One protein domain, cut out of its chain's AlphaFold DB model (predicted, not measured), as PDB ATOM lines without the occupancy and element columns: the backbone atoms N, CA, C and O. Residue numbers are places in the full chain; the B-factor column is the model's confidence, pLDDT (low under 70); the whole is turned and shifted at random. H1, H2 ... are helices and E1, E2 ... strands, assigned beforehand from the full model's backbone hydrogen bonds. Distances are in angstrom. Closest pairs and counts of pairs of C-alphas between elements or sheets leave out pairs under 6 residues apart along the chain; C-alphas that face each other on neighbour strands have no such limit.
ATOM      1  N   VAL A 475     -20.056 -11.921 -25.883       89.81
ATOM      2  CA  VAL A 475     -20.884 -12.773 -26.740       89.81
ATOM      3  C   VAL A 475     -21.123 -12.056 -28.064       89.81
ATOM      4  O   VAL A 475     -21.496 -10.885 -28.078       89.81
ATOM      5  N   GLU A 476     -20.941 -12.776 -29.165       90.25
ATOM      6  CA  GLU A 476     -21.341 -12.351 -30.508       90.25
ATOM      7  C   GLU A 476     -22.735 -12.939 -30.787       90.25
ATOM      8  O   GLU A 476     -22.940 -14.152 -30.669       90.25
ATOM      9  N   LEU A 477     -23.715 -12.074 -31.053       88.75
ATOM     10  CA  LEU A 477     -25.118 -12.438 -31.245       88.75
ATOM     11  C   LEU A 477     -25.585 -12.073 -32.650       88.75
ATOM     12  O   LEU A 477     -25.480 -10.916 -33.037       88.75
ATOM     13  N   ASP A 478     -26.222 -13.025 -33.325       87.94
ATOM     14  CA  ASP A 478     -27.021 -12.768 -34.521       87.94
ATOM     15  C   ASP A 478     -28.491 -12.656 -34.107       87.94
ATOM     16  O   ASP A 478     -29.126 -13.639 -33.708       87.94
ATOM     17  N   VAL A 479     -29.030 -11.437 -34.137       85.56
ATOM     18  CA  VAL A 479     -30.404 -11.147 -33.722       85.56
ATOM     19  C   VAL A 479     -31.299 -11.044 -34.948       85.56
ATOM     20  O   VAL A 479     -31.221 -10.072 -35.695       85.56
ATOM     21  N   GLU A 480     -32.184 -12.023 -35.125       84.31
ATOM     22  CA  GLU A 480     -33.205 -12.009 -36.174       84.31
ATOM     23  C   GLU A 480     -34.497 -11.348 -35.672       84.31
ATOM     24  O   GLU A 480     -35.096 -11.749 -34.667       84.31
ATOM     25  N   LEU A 481     -34.951 -10.322 -36.389       81.19
ATOM     26  CA  LEU A 481     -36.197  -9.612 -36.120       81.19
ATOM     27  C   LEU A 481     -37.373 -10.240 -36.867       81.19
ATOM     28  O   LEU A 481     -37.231 -10.853 -37.922       81.19
ATOM     29  N   ASN A 482     -38.589  -9.983 -36.378       75.12
ATOM     30  CA  ASN A 482     -39.830 -10.435 -37.023       75.12
ATOM     31  C   ASN A 482     -40.013  -9.902 -38.461       75.12
ATOM     32  O   ASN A 482     -40.811 -10.448 -39.217       75.12
ATOM     33  N   SER A 483     -39.320  -8.819 -38.820       75.81
ATOM     34  CA  SER A 483     -39.289  -8.249 -40.172       75.81
ATOM     35  C   SER A 483     -38.408  -9.034 -41.153       75.81
ATOM     36  O   SER A 483     -38.435  -8.733 -42.343       75.81
ATOM     37  N   GLY A 484     -37.646 -10.029 -40.680       74.81
ATOM     38  CA  GLY A 484     -36.673 -10.781 -41.476       74.81
ATOM     39  C   GLY A 484     -35.299 -10.112 -41.587       74.81
ATOM     40  O   GLY A 484     -34.449 -10.610 -42.314       74.81
ATOM     41  N   GLN A 485     -35.079  -8.990 -40.892       80.94
ATOM     42  CA  GLN A 485     -33.763  -8.360 -40.766       80.94
ATOM     43  C   GLN A 485     -32.941  -9.062 -39.682       80.94
ATOM     44  O   GLN A 485     -33.483  -9.382 -38.622       80.94
ATOM     45  N   SER A 486     -31.643  -9.227 -39.922       83.75
ATOM     46  CA  SER A 486     -30.693  -9.793 -38.961       83.75
ATOM     47  C   SER A 486     -29.604  -8.774 -38.644       83.75
ATOM     48  O   SER A 486     -29.176  -8.047 -39.538       83.75
ATOM     49  N   VAL A 487     -29.167  -8.713 -37.386       86.38
ATOM     50  CA  VAL A 487     -28.062  -7.842 -36.949       86.38
ATOM     51  C   VAL A 487     -27.073  -8.657 -36.140       86.38
ATOM     52  O   VAL A 487     -27.465  -9.287 -35.156       86.38
ATOM     53  N   ALA A 488     -25.805  -8.604 -36.537       88.69
ATOM     54  CA  ALA A 488     -24.698  -9.129 -35.755       88.69
ATOM     55  C   ALA A 488     -24.246  -8.067 -34.738       88.69
ATOM     56  O   ALA A 488     -23.971  -6.925 -35.101       88.69
ATOM     57  N   VAL A 489     -24.199  -8.418 -33.453       90.81
ATOM     58  CA  VAL A 489     -23.794  -7.505 -32.374       90.81
ATOM     59  C   VAL A 489     -22.850  -8.214 -31.412       90.81
ATOM     60  O   VAL A 489     -23.187  -9.257 -30.849       90.81
ATOM     61  N   GLU A 490     -21.689  -7.614 -31.155       90.31
ATOM     62  CA  GLU A 490     -20.816  -8.006 -30.049       90.31
ATOM     63  C   GLU A 490     -21.241  -7.266 -28.774       90.31
ATOM     64  O   GLU A 490     -21.289  -6.036 -28.732       90.31
ATOM     65  N   CYS A 491     -21.581  -8.009 -27.723       91.38
ATOM     66  CA  CYS A 491     -22.060  -7.433 -26.470       91.38
ATOM     67  C   CYS A 491     -21.560  -8.207 -25.243       91.38
ATOM     68  O   CYS A 491     -21.057  -9.329 -25.319       91.38
ATOM     69  N   SER A 492     -21.686  -7.590 -24.071       90.06
ATOM     70  CA  SER A 492     -21.407  -8.251 -22.794       90.06
ATOM     71  C   SER A 492     -22.467  -9.307 -22.464       90.06
ATOM     72  O   SER A 492     -23.628  -9.210 -22.868       90.06
ATOM     73  N   LEU A 493     -22.107 -10.299 -21.646       89.25
ATOM     74  CA  LEU A 493     -23.029 -11.374 -21.269       89.25
ATOM     75  C   LEU A 493     -24.289 -10.870 -20.537       89.25
ATOM     76  O   LEU A 493     -25.350 -11.483 -20.656       89.25
ATOM     77  N   ILE A 494     -24.208  -9.753 -19.804       89.44
ATOM     78  CA  ILE A 494     -25.376  -9.128 -19.160       89.44
ATOM     79  C   ILE A 494     -26.324  -8.491 -20.191       89.44
ATOM     80  O   ILE A 494     -27.542  -8.658 -20.092       89.44
ATOM     81  N   GLN A 495     -25.783  -7.841 -21.228       91.00
ATOM     82  CA  GLN A 495     -26.568  -7.303 -22.346       91.00
ATOM     83  C   GLN A 495     -27.244  -8.442 -23.122       91.00
ATOM     84  O   GLN A 495     -28.455  -8.394 -23.337       91.00
ATOM     85  N   ALA A 496     -26.511  -9.516 -23.432       90.06
ATOM     86  CA  ALA A 496     -27.054 -10.719 -24.070       90.06
ATOM     87  C   ALA A 496     -28.164 -11.386 -23.236       90.06
ATOM     88  O   ALA A 496     -29.214 -11.765 -23.754       90.06
ATOM     89  N   SER A 497     -27.962 -11.482 -21.919       90.00
ATOM     90  CA  SER A 497     -28.951 -12.040 -20.988       90.00
ATOM     91  C   SER A 497     -30.235 -11.208 -20.946       90.00
ATOM     92  O   SER A 497     -31.329 -11.764 -20.877       90.00
ATOM     93  N   THR A 498     -30.112  -9.882 -21.042       89.19
ATOM     94  CA  THR A 498     -31.261  -8.970 -21.124       89.19
ATOM     95  C   THR A 498     -32.101  -9.265 -22.369       89.19
ATOM     96  O   THR A 498     -33.326  -9.306 -22.285       89.19
ATOM     97  N   LEU A 499     -31.464  -9.572 -23.503       88.44
ATOM     98  CA  LEU A 499     -32.163  -9.950 -24.735       88.44
ATOM     99  C   LEU A 499     -32.933 -11.276 -24.600       88.44
ATOM    100  O   LEU A 499     -34.051 -11.403 -25.100       88.44
ATOM    101  N   GLU A 500     -32.386 -12.259 -23.884       86.94
ATOM    102  CA  GLU A 500     -33.104 -13.507 -23.599       86.94
ATOM    103  C   GLU A 500     -34.341 -13.270 -22.718       86.94
ATOM    104  O   GLU A 500     -35.402 -13.851 -22.974       86.94
ATOM    105  N   VAL A 501     -34.229 -12.398 -21.711       86.50
ATOM    106  CA  VAL A 501     -35.377 -11.963 -20.895       86.50
ATOM    107  C   VAL A 501     -36.419 -11.285 -21.785       86.50
ATOM    108  O   VAL A 501     -37.596 -11.647 -21.732       86.50
ATOM    109  N   ILE A 502     -35.986 -10.394 -22.683       85.06
ATOM    110  CA  ILE A 502     -36.861  -9.715 -23.643       85.06
ATOM    111  C   ILE A 502     -37.632 -10.710 -24.522       85.06
ATOM    112  O   ILE A 502     -38.857 -10.621 -24.656       85.06
ATOM    113  N   SER A 503     -36.933 -11.702 -25.071       83.19
ATOM    114  CA  SER A 503     -37.525 -12.746 -25.914       83.19
ATOM    115  C   SER A 503     -38.577 -13.578 -25.169       83.19
ATOM    116  O   SER A 503     -39.617 -13.925 -25.730       83.19
ATOM    117  N   ARG A 504     -38.368 -13.842 -23.872       79.81
ATOM    118  CA  ARG A 504     -39.330 -14.572 -23.030       79.81
ATOM    119  C   ARG A 504     -40.561 -13.758 -22.654       79.81
ATOM    120  O   ARG A 504     -41.670 -14.298 -22.647       79.81
ATOM    121  N   CYS A 505     -40.384 -12.477 -22.339       71.06
ATOM    122  CA  CYS A 505     -41.483 -11.607 -21.924       71.06
ATOM    123  C   CYS A 505     -42.480 -11.338 -23.061       71.06
ATOM    124  O   CYS A 505     -43.667 -11.155 -22.792       71.06
ATOM    125  N   LYS A 506     -42.051 -11.475 -24.324       63.81
ATOM    126  CA  LYS A 506     -42.897 -11.432 -25.534       63.81
ATOM    127  C   LYS A 506     -44.096 -12.408 -25.506       63.81
ATOM    128  O   LYS A 506     -45.036 -12.233 -26.275       63.81
ATOM    129  N   GLY A 507     -44.094 -13.417 -24.621       50.31
ATOM    130  CA  GLY A 507     -45.193 -14.380 -24.437       50.31
ATOM    131  C   GLY A 507     -46.042 -14.229 -23.160       50.31
ATOM    132  O   GLY A 507     -47.096 -14.860 -23.069       50.31
ATOM    133  N   ARG A 508     -45.639 -13.417 -22.167       49.53
ATOM    134  CA  ARG A 508     -46.363 -13.239 -20.885       49.53
ATOM    135  C   ARG A 508     -47.327 -12.045 -20.948       49.53
ATOM    136  O   ARG A 508     -47.216 -11.084 -20.200       49.53
ATOM    137  N   SER A 509     -48.344 -12.121 -21.804       43.97
ATOM    138  CA  SER A 509     -49.532 -11.267 -21.652       43.97
ATOM    139  C   SER A 509     -50.407 -11.813 -20.516       43.97
ATOM    140  O   SER A 509     -51.411 -12.484 -20.761       43.97
ATOM    141  N   THR A 510     -50.056 -11.528 -19.263       37.75
ATOM    142  CA  THR A 510     -50.963 -11.745 -18.126       37.75
ATOM    143  C   THR A 510     -50.974 -10.540 -17.191       37.75
ATOM    144  O   THR A 510     -50.053 -10.338 -16.414       37.75
ATOM    145  N   ALA A 519     -48.197  -3.676 -28.008       56.19
ATOM    146  CA  ALA A 519     -46.755  -3.453 -27.899       56.19
ATOM    147  C   ALA A 519     -46.121  -4.407 -26.872       56.19
ATOM    148  O   ALA A 519     -46.614  -4.532 -25.753       56.19
ATOM    149  N   ASN A 520     -45.021  -5.068 -27.244       72.81
ATOM    150  CA  ASN A 520     -44.203  -5.855 -26.318       72.81
ATOM    151  C   ASN A 520     -43.447  -4.885 -25.400       72.81
ATOM    152  O   ASN A 520     -42.371  -4.412 -25.765       72.81
ATOM    153  N   VAL A 521     -44.049  -4.534 -24.261       80.25
ATOM    154  CA  VAL A 521     -43.467  -3.617 -23.272       80.25
ATOM    155  C   VAL A 521     -42.658  -4.407 -22.250       80.25
ATOM    156  O   VAL A 521     -43.112  -5.443 -21.769       80.25
ATOM    157  N   ILE A 522     -41.474  -3.904 -21.916       83.62
ATOM    158  CA  ILE A 522     -40.566  -4.460 -20.912       83.62
ATOM    159  C   ILE A 522     -40.166  -3.362 -19.955       83.62
ATOM    160  O   ILE A 522     -39.832  -2.255 -20.383       83.62
ATOM    161  N   THR A 523     -40.200  -3.674 -18.666       85.94
ATOM    162  CA  THR A 523     -39.823  -2.719 -17.634       85.94
ATOM    163  C   THR A 523     -38.422  -2.972 -17.093       85.94
ATOM    164  O   THR A 523     -37.904  -4.089 -17.125       85.94
ATOM    165  N   LEU A 524     -37.806  -1.916 -16.560       86.44
ATOM    166  CA  LEU A 524     -36.539  -2.000 -15.834       86.44
ATOM    167  C   LEU A 524     -36.632  -3.003 -14.671       86.44
ATOM    168  O   LEU A 524     -35.708  -3.785 -14.451       86.44
ATOM    169  N   THR A 525     -37.771  -3.018 -13.970       86.00
ATOM    170  CA  THR A 525     -38.057  -3.952 -12.875       86.00
ATOM    171  C   THR A 525     -38.078  -5.404 -13.340       86.00
ATOM    172  O   THR A 525     -37.479  -6.239 -12.669       86.00
ATOM    173  N   ASP A 526     -38.651  -5.702 -14.513       85.19
ATOM    174  CA  ASP A 526     -38.678  -7.073 -15.048       85.19
ATOM    175  C   ASP A 526     -37.256  -7.613 -15.266       85.19
ATOM    176  O   ASP A 526     -36.944  -8.747 -14.906       85.19
ATOM    177  N   VAL A 527     -36.367  -6.782 -15.824       85.75
ATOM    178  CA  VAL A 527     -34.963  -7.150 -16.069       85.75
ATOM    179  C   VAL A 527     -34.200  -7.310 -14.755       85.75
ATOM    180  O   VAL A 527     -33.425  -8.256 -14.603       85.75
ATOM    181  N   MET A 528     -34.419  -6.411 -13.793       85.88
ATOM    182  CA  MET A 528     -33.773  -6.487 -12.481       85.88
ATOM    183  C   MET A 528     -34.186  -7.736 -11.700       85.88
ATOM    184  O   MET A 528     -33.321  -8.371 -11.097       85.88
ATOM    185  N   GLU A 529     -35.468  -8.103 -11.723       86.06
ATOM    186  CA  GLU A 529     -35.986  -9.281 -11.025       86.06
ATOM    187  C   GLU A 529     -35.523 -10.587 -11.683       86.06
ATOM    188  O   GLU A 529     -34.987 -11.459 -10.997       86.06
ATOM    189  N   GLU A 530     -35.656 -10.717 -13.008       84.69
ATOM    190  CA  GLU A 530     -35.292 -11.950 -13.729       84.69
ATOM    191  C   GLU A 530     -33.771 -12.209 -13.715       84.69
ATOM    192  O   GLU A 530     -33.336 -13.361 -13.621       84.69
ATOM    193  N   LEU A 531     -32.940 -11.158 -13.751       85.50
ATOM    194  CA  LEU A 531     -31.475 -11.279 -13.661       85.50
ATOM    195  C   LEU A 531     -30.935 -11.153 -12.223       85.50
ATOM    196  O   LEU A 531     -29.736 -11.357 -12.000       85.50
ATOM    197  N   ASN A 532     -31.800 -10.868 -11.241       86.12
ATOM    198  CA  ASN A 532     -31.455 -10.607  -9.838       86.12
ATOM    199  C   ASN A 532     -30.349  -9.538  -9.681       86.12
ATOM    200  O   ASN A 532     -29.360  -9.728  -8.964       86.12
ATOM    201  N   LEU A 533     -30.484  -8.423 -10.402       84.31
ATOM    202  CA  LEU A 533     -29.493  -7.346 -10.412       84.31
ATOM    203  C   LEU A 533     -29.613  -6.480  -9.158       84.31
ATOM    204  O   LEU A 533     -30.658  -5.909  -8.865       84.31
ATOM    205  N   GLN A 534     -28.498  -6.327  -8.441       82.25
ATOM    206  CA  GLN A 534     -28.433  -5.507  -7.224       82.25
ATOM    207  C   GLN A 534     -28.349  -4.004  -7.517       82.25
ATOM    208  O   GLN A 534     -28.667  -3.180  -6.661       82.25
ATOM    209  N   ARG A 535     -27.869  -3.632  -8.708       82.75
ATOM    210  CA  ARG A 535     -27.669  -2.237  -9.104       82.75
ATOM    211  C   ARG A 535     -28.559  -1.907 -10.283       82.75
ATOM    212  O   ARG A 535     -28.381  -2.444 -11.370       82.75
ATOM    213  N   GLU A 536     -29.441  -0.941 -10.074       85.31
ATOM    214  CA  GLU A 536     -30.317  -0.403 -11.114       85.31
ATOM    215  C   GLU A 536     -29.528   0.146 -12.314       85.31
ATOM    216  O   GLU A 536     -29.954   0.015 -13.458       85.31
ATOM    217  N   LYS A 537     -28.334   0.706 -12.065       85.62
ATOM    218  CA  LYS A 537     -27.442   1.191 -13.123       85.62
ATOM    219  C   LYS A 537     -27.076   0.091 -14.126       85.62
ATOM    220  O   LYS A 537     -27.125   0.349 -15.315       85.62
ATOM    221  N   ASP A 538     -26.770  -1.123 -13.667       84.06
ATOM    222  CA  ASP A 538     -26.346  -2.212 -14.559       84.06
ATOM    223  C   ASP A 538     -27.483  -2.630 -15.508       84.06
ATOM    224  O   ASP A 538     -27.252  -2.894 -16.686       84.06
ATOM    225  N   ALA A 539     -28.723  -2.640 -15.006       85.56
ATOM    226  CA  ALA A 539     -29.911  -2.914 -15.811       85.56
ATOM    227  C   ALA A 539     -30.198  -1.778 -16.806       85.56
ATOM    228  O   ALA A 539     -30.515  -2.037 -17.967       85.56
ATOM    229  N   ARG A 540     -30.052  -0.520 -16.369       88.69
ATOM    230  CA  ARG A 540     -30.250   0.657 -17.222       88.69
ATOM    231  C   ARG A 540     -29.206   0.730 -18.333       88.69
ATOM    232  O   ARG A 540     -29.599   0.894 -19.479       88.69
ATOM    233  N   ASP A 541     -27.927   0.534 -18.021       88.88
ATOM    234  CA  ASP A 541     -26.837   0.524 -19.005       88.88
ATOM    235  C   ASP A 541     -27.046  -0.608 -20.040       88.88
ATOM    236  O   ASP A 541     -26.813  -0.422 -21.236       88.88
ATOM    237  N   ALA A 542     -27.537  -1.778 -19.607       88.19
ATOM    238  CA  ALA A 542     -27.854  -2.891 -20.505       88.19
ATOM    239  C   ALA A 542     -29.050  -2.599 -21.429       88.19
ATOM    240  O   ALA A 542     -29.017  -2.973 -22.600       88.19
ATOM    241  N   LEU A 543     -30.094  -1.930 -20.932       89.12
ATOM    242  CA  LEU A 543     -31.239  -1.509 -21.746       89.12
ATOM    243  C   LEU A 543     -30.865  -0.356 -22.686       89.12
ATOM    244  O   LEU A 543     -31.198  -0.398 -23.866       89.12
ATOM    245  N   GLU A 544     -30.118   0.637 -22.208       90.19
ATOM    246  CA  GLU A 544     -29.650   1.764 -23.015       90.19
ATOM    247  C   GLU A 544     -28.791   1.300 -24.196       90.19
ATOM    248  O   GLU A 544     -28.953   1.805 -25.304       90.19
ATOM    249  N   PHE A 545     -27.955   0.276 -24.003       90.75
ATOM    250  CA  PHE A 545     -27.238  -0.371 -25.101       90.75
ATOM    251  C   PHE A 545     -28.191  -0.851 -26.208       90.75
ATOM    252  O   PHE A 545     -27.999  -0.528 -27.377       90.75
ATOM    253  N   TRP A 546     -29.270  -1.554 -25.858       89.69
ATOM    254  CA  TRP A 546     -30.247  -2.029 -26.844       89.69
ATOM    255  C   TRP A 546     -31.106  -0.907 -27.450       89.69
ATOM    256  O   TRP A 546     -31.581  -1.055 -28.579       89.69
ATOM    257  N   VAL A 547     -31.268   0.222 -26.746       89.31
ATOM    258  CA  VAL A 547     -31.839   1.454 -27.318       89.31
ATOM    259  C   VAL A 547     -30.911   2.027 -28.387       89.31
ATOM    260  O   VAL A 547     -31.374   2.391 -29.464       89.31
ATOM    261  N   GLN A 548     -29.602   2.070 -28.127       87.31
ATOM    262  CA  GLN A 548     -28.607   2.558 -29.090       87.31
ATOM    263  C   GLN A 548     -28.520   1.668 -30.336       87.31
ATOM    264  O   GLN A 548     -28.415   2.190 -31.443       87.31
ATOM    265  N   VAL A 549     -28.635   0.345 -30.172       85.75
ATOM    266  CA  VAL A 549     -28.732  -0.611 -31.294       85.75
ATOM    267  C   VAL A 549     -30.057  -0.449 -32.063       85.75
ATOM    268  O   VAL A 549     -30.155  -0.823 -33.229       85.75
ATOM    269  N   GLY A 550     -31.082   0.143 -31.443       83.19
ATOM    270  CA  GLY A 550     -32.390   0.366 -32.059       83.19
ATOM    271  C   GLY A 550     -33.312  -0.853 -32.016       83.19
ATOM    272  O   GLY A 550     -34.221  -0.956 -32.837       83.19
ATOM    273  N   LEU A 551     -33.091  -1.787 -31.080       83.44
ATOM    274  CA  LEU A 551     -33.996  -2.925 -30.852       83.44
ATOM    275  C   LEU A 551     -35.148  -2.578 -29.902       83.44
ATOM    276  O   LEU A 551     -36.211  -3.203 -29.966       83.44
ATOM    277  N   ILE A 552     -34.945  -1.600 -29.015       87.00
ATOM    278  CA  ILE A 552     -35.955  -1.142 -28.058       87.00
ATOM    279  C   ILE A 552     -36.050   0.389 -28.038       87.00
ATOM    280  O   ILE A 552     -35.052   1.078 -28.220       87.00
ATOM    281  N   GLU A 553     -37.239   0.933 -27.781       85.44
ATOM    282  CA  GLU A 553     -37.471   2.377 -27.635       85.44
ATOM    283  C   GLU A 553     -38.098   2.711 -26.273       85.44
ATOM    284  O   GLU A 553     -38.984   1.984 -25.818       85.44
ATOM    285  N   PRO A 554     -37.687   3.807 -25.608       85.00
ATOM    286  CA  PRO A 554     -38.303   4.232 -24.357       85.00
ATOM    287  C   PRO A 554     -39.743   4.717 -24.582       85.00
ATOM    288  O   PRO A 554     -40.035   5.453 -25.526       85.00
ATOM    289  N   VAL A 555     -40.657   4.342 -23.684       84.44
ATOM    290  CA  VAL A 555     -42.061   4.771 -23.750       84.44
ATOM    291  C   VAL A 555     -42.188   6.224 -23.295       84.44
ATOM    292  O   VAL A 555     -41.829   6.578 -22.173       84.44
ATOM    293  N   ALA A 556     -42.770   7.078 -24.140       72.19
ATOM    294  CA  ALA A 556     -43.019   8.474 -23.790       72.19
ATOM    295  C   ALA A 556     -43.907   8.584 -22.531       72.19
ATOM    296  O   ALA A 556     -45.078   8.208 -22.545       72.19
ATOM    297  N   GLY A 557     -43.342   9.120 -21.443       67.75
ATOM    298  CA  GLY A 557     -44.035   9.342 -20.167       67.75
ATOM    299  C   GLY A 557     -43.791   8.287 -19.080       67.75
ATOM    300  O   GLY A 557     -44.210   8.510 -17.946       67.75
ATOM    301  N   LEU A 558     -43.082   7.190 -19.376       77.12
ATOM    302  CA  LEU A 558     -42.668   6.181 -18.394       77.12
ATOM    303  C   LEU A 558     -41.146   6.015 -18.440       77.12
ATOM    304  O   LEU A 558     -40.595   5.589 -19.446       77.12
ATOM    305  N   VAL A 559     -40.466   6.348 -17.340       72.38
ATOM    306  CA  VAL A 559     -38.990   6.310 -17.256       72.38
ATOM    307  C   VAL A 559     -38.449   4.874 -17.262       72.38
ATOM    308  O   VAL A 559     -37.320   4.642 -17.688       72.38
ATOM    309  N   ASP A 560     -39.275   3.913 -16.849       80.56
ATOM    310  CA  ASP A 560     -38.859   2.533 -16.595       80.56
ATOM    311  C   ASP A 560     -39.446   1.529 -17.594       80.56
ATOM    312  O   ASP A 560     -39.406   0.334 -17.321       80.56
ATOM    313  N   ALA A 561     -40.011   1.976 -18.723       82.38
ATOM    314  CA  ALA A 561     -40.670   1.106 -19.701       82.38
ATOM    315  C   ALA A 561     -40.125   1.298 -21.123       82.38
ATOM    316  O   ALA A 561     -39.965   2.422 -21.601       82.38
ATOM    317  N   PHE A 562     -39.907   0.181 -21.815       83.88
ATOM    318  CA  PHE A 562     -39.340   0.108 -23.159       83.88
ATOM    319  C   PHE A 562     -40.227  -0.751 -24.066       83.88
ATOM    320  O   PHE A 562     -40.755  -1.771 -23.629       83.88
ATOM    321  N   ILE A 563     -40.391  -0.361 -25.329       83.62
ATOM    322  CA  ILE A 563     -41.111  -1.122 -26.357       83.62
ATOM    323  C   ILE A 563     -40.099  -1.834 -27.249       83.62
ATOM    324  O   ILE A 563     -39.184  -1.205 -27.771       83.62
ATOM    325  N   VAL A 564     -40.298  -3.133 -27.470       82.25
ATOM    326  CA  VAL A 564     -39.503  -3.914 -28.428       82.25
ATOM    327  C   VAL A 564     -39.988  -3.647 -29.849       82.25
ATOM    328  O   VAL A 564     -41.155  -3.905 -30.169       82.25
ATOM    329  N   LEU A 565     -39.090  -3.170 -30.708       77.50
ATOM    330  CA  LEU A 565     -39.384  -2.887 -32.109       77.50
ATOM    331  C   LEU A 565     -39.381  -4.169 -32.956       77.50
ATOM    332  O   LEU A 565     -38.647  -5.121 -32.699       77.50
TER     333      LEU A 565
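AT A GLANCE: This is residues 475 to 510 and 519 to 565 of the 586 residues of the protein "CULLIN_2 domain-containing protein" of Kalmanozyma brasiliensis (strain GHG001) (UniProt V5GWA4). Three helices, H1, H2 and H3, pack on one another nearly at right angles and make the core; a small sheet of three short strands, E3, E5 and E4, packs on one side of them, and H3 lies slantwise over it. A longer two-strand hairpin, E1 and E2, lies at another side of the core, joined directly to the first residue of H1 and away from the three-strand sheet. The printed part has 83 residues with three named helices and five named strands, in the order E1 E2 H1 E3 H2 H3 E4 E5; the class is mixed, helices and strands, and both sheets, E1 - E2 and E3 - E5 - E4, are antiparallel. The whole is compact and rounded, with a radius of gyration of the C-alphas of 12.1 A and spans of 30 by 26 by 22 A.

HOW THE PARTS SIT: Start at the first printed residue, where E1, residues 475 to 480, and E2, residues 486 to 492, form a hairpin of antiparallel neighbours at 153 degrees. Look there for N 477 and O 489, 2.9 A apart, and N 479 and O 487, 2.8 A apart, both within hydrogen-bond range. H1, residues 493 to 505, follows E2 with no residue between; the closest C-alphas of E1 and H1 are those of Val 475 and Leu 493, 6.0 A apart. With its residues 497 to 501 alone, H1 touches H2, residues 524 to 531, about perpendicular at 74 degrees; their closest C-alphas are those of Thr 498 and Val 527, 6.5 A apart. With its residues 494 to 498 alone, H1 touches H3, residues 536 to 549, about perpendicular at 80 degrees; the C-alphas of Gln 495 and Ala 542 come closest, at 5.0 A. H2 touches H3 about perpendicular at 75 degrees, closest at the C-alphas of Met 528 and Ala 539, 6.2 A apart. In H1 and H2 every O i to N i+4 pair is within hydrogen-bond range; in H3 9 of 10 are. Now look at the other sheet, where E5, residues 561 to 564, is the inner strand and E3, residues 521 to 523, and E4, residues 552 to 554, are the edge strands. N 522 and O 562 are 2.8 A apart between E3 and E5, and N 553 and O 563 are 2.9 A apart between E4 and E5, both within hydrogen-bond range. H3 is on this sheet at a height over the sheet of 10.3 A, over E5 and E4, slantwise to the strands at 51 degrees to E4 on the local plane. H1 only grazes the sheet with its residues 501 to 505. E3, H2 H3 and E4 form a split strand-helix-strand unit, two strands that run the same way with E5 between them, and its crossover is right-handed. E1 is apart from H2 and H3, while E2 and H3 are near each other, with 6 pairs of C-alphas within 10 A.

IN THESE COORDINATES: Find C-alpha 475 at (-20.884, -12.773, -26.740); from there E1 runs 15.5 A to residue 480, and E2, residues 486 to 492, comes back over 18.7 A. H1 runs 18.5 A from residue 493 to C-alpha 505 at (-41.483, -11.607, -21.924). After the cut come E3, residues 521 to 523, and H2, residues 524 to 531, 10.8 A long. H3, residues 536 to 549, is 20.2 A long. E4, residues 552 to 554, is followed by E5, residues 561 to 564, which ends at C-alpha 564 at (-39.503, -3.914, -28.428).

THE WHOLE: The two C-alphas farthest apart are those of Gly 484 and Gln 534, 35.6 A. Residues 511 to 518 are not printed, and C-alphas 510 and 519 are 13.5 A apart across the cut. Of the links that are printed whole, E4 to E5 is short and the others are tight. The mean pLDDT of the printed part is 82.1; look for values under 70 at residues 506 to 510, 519 and 557.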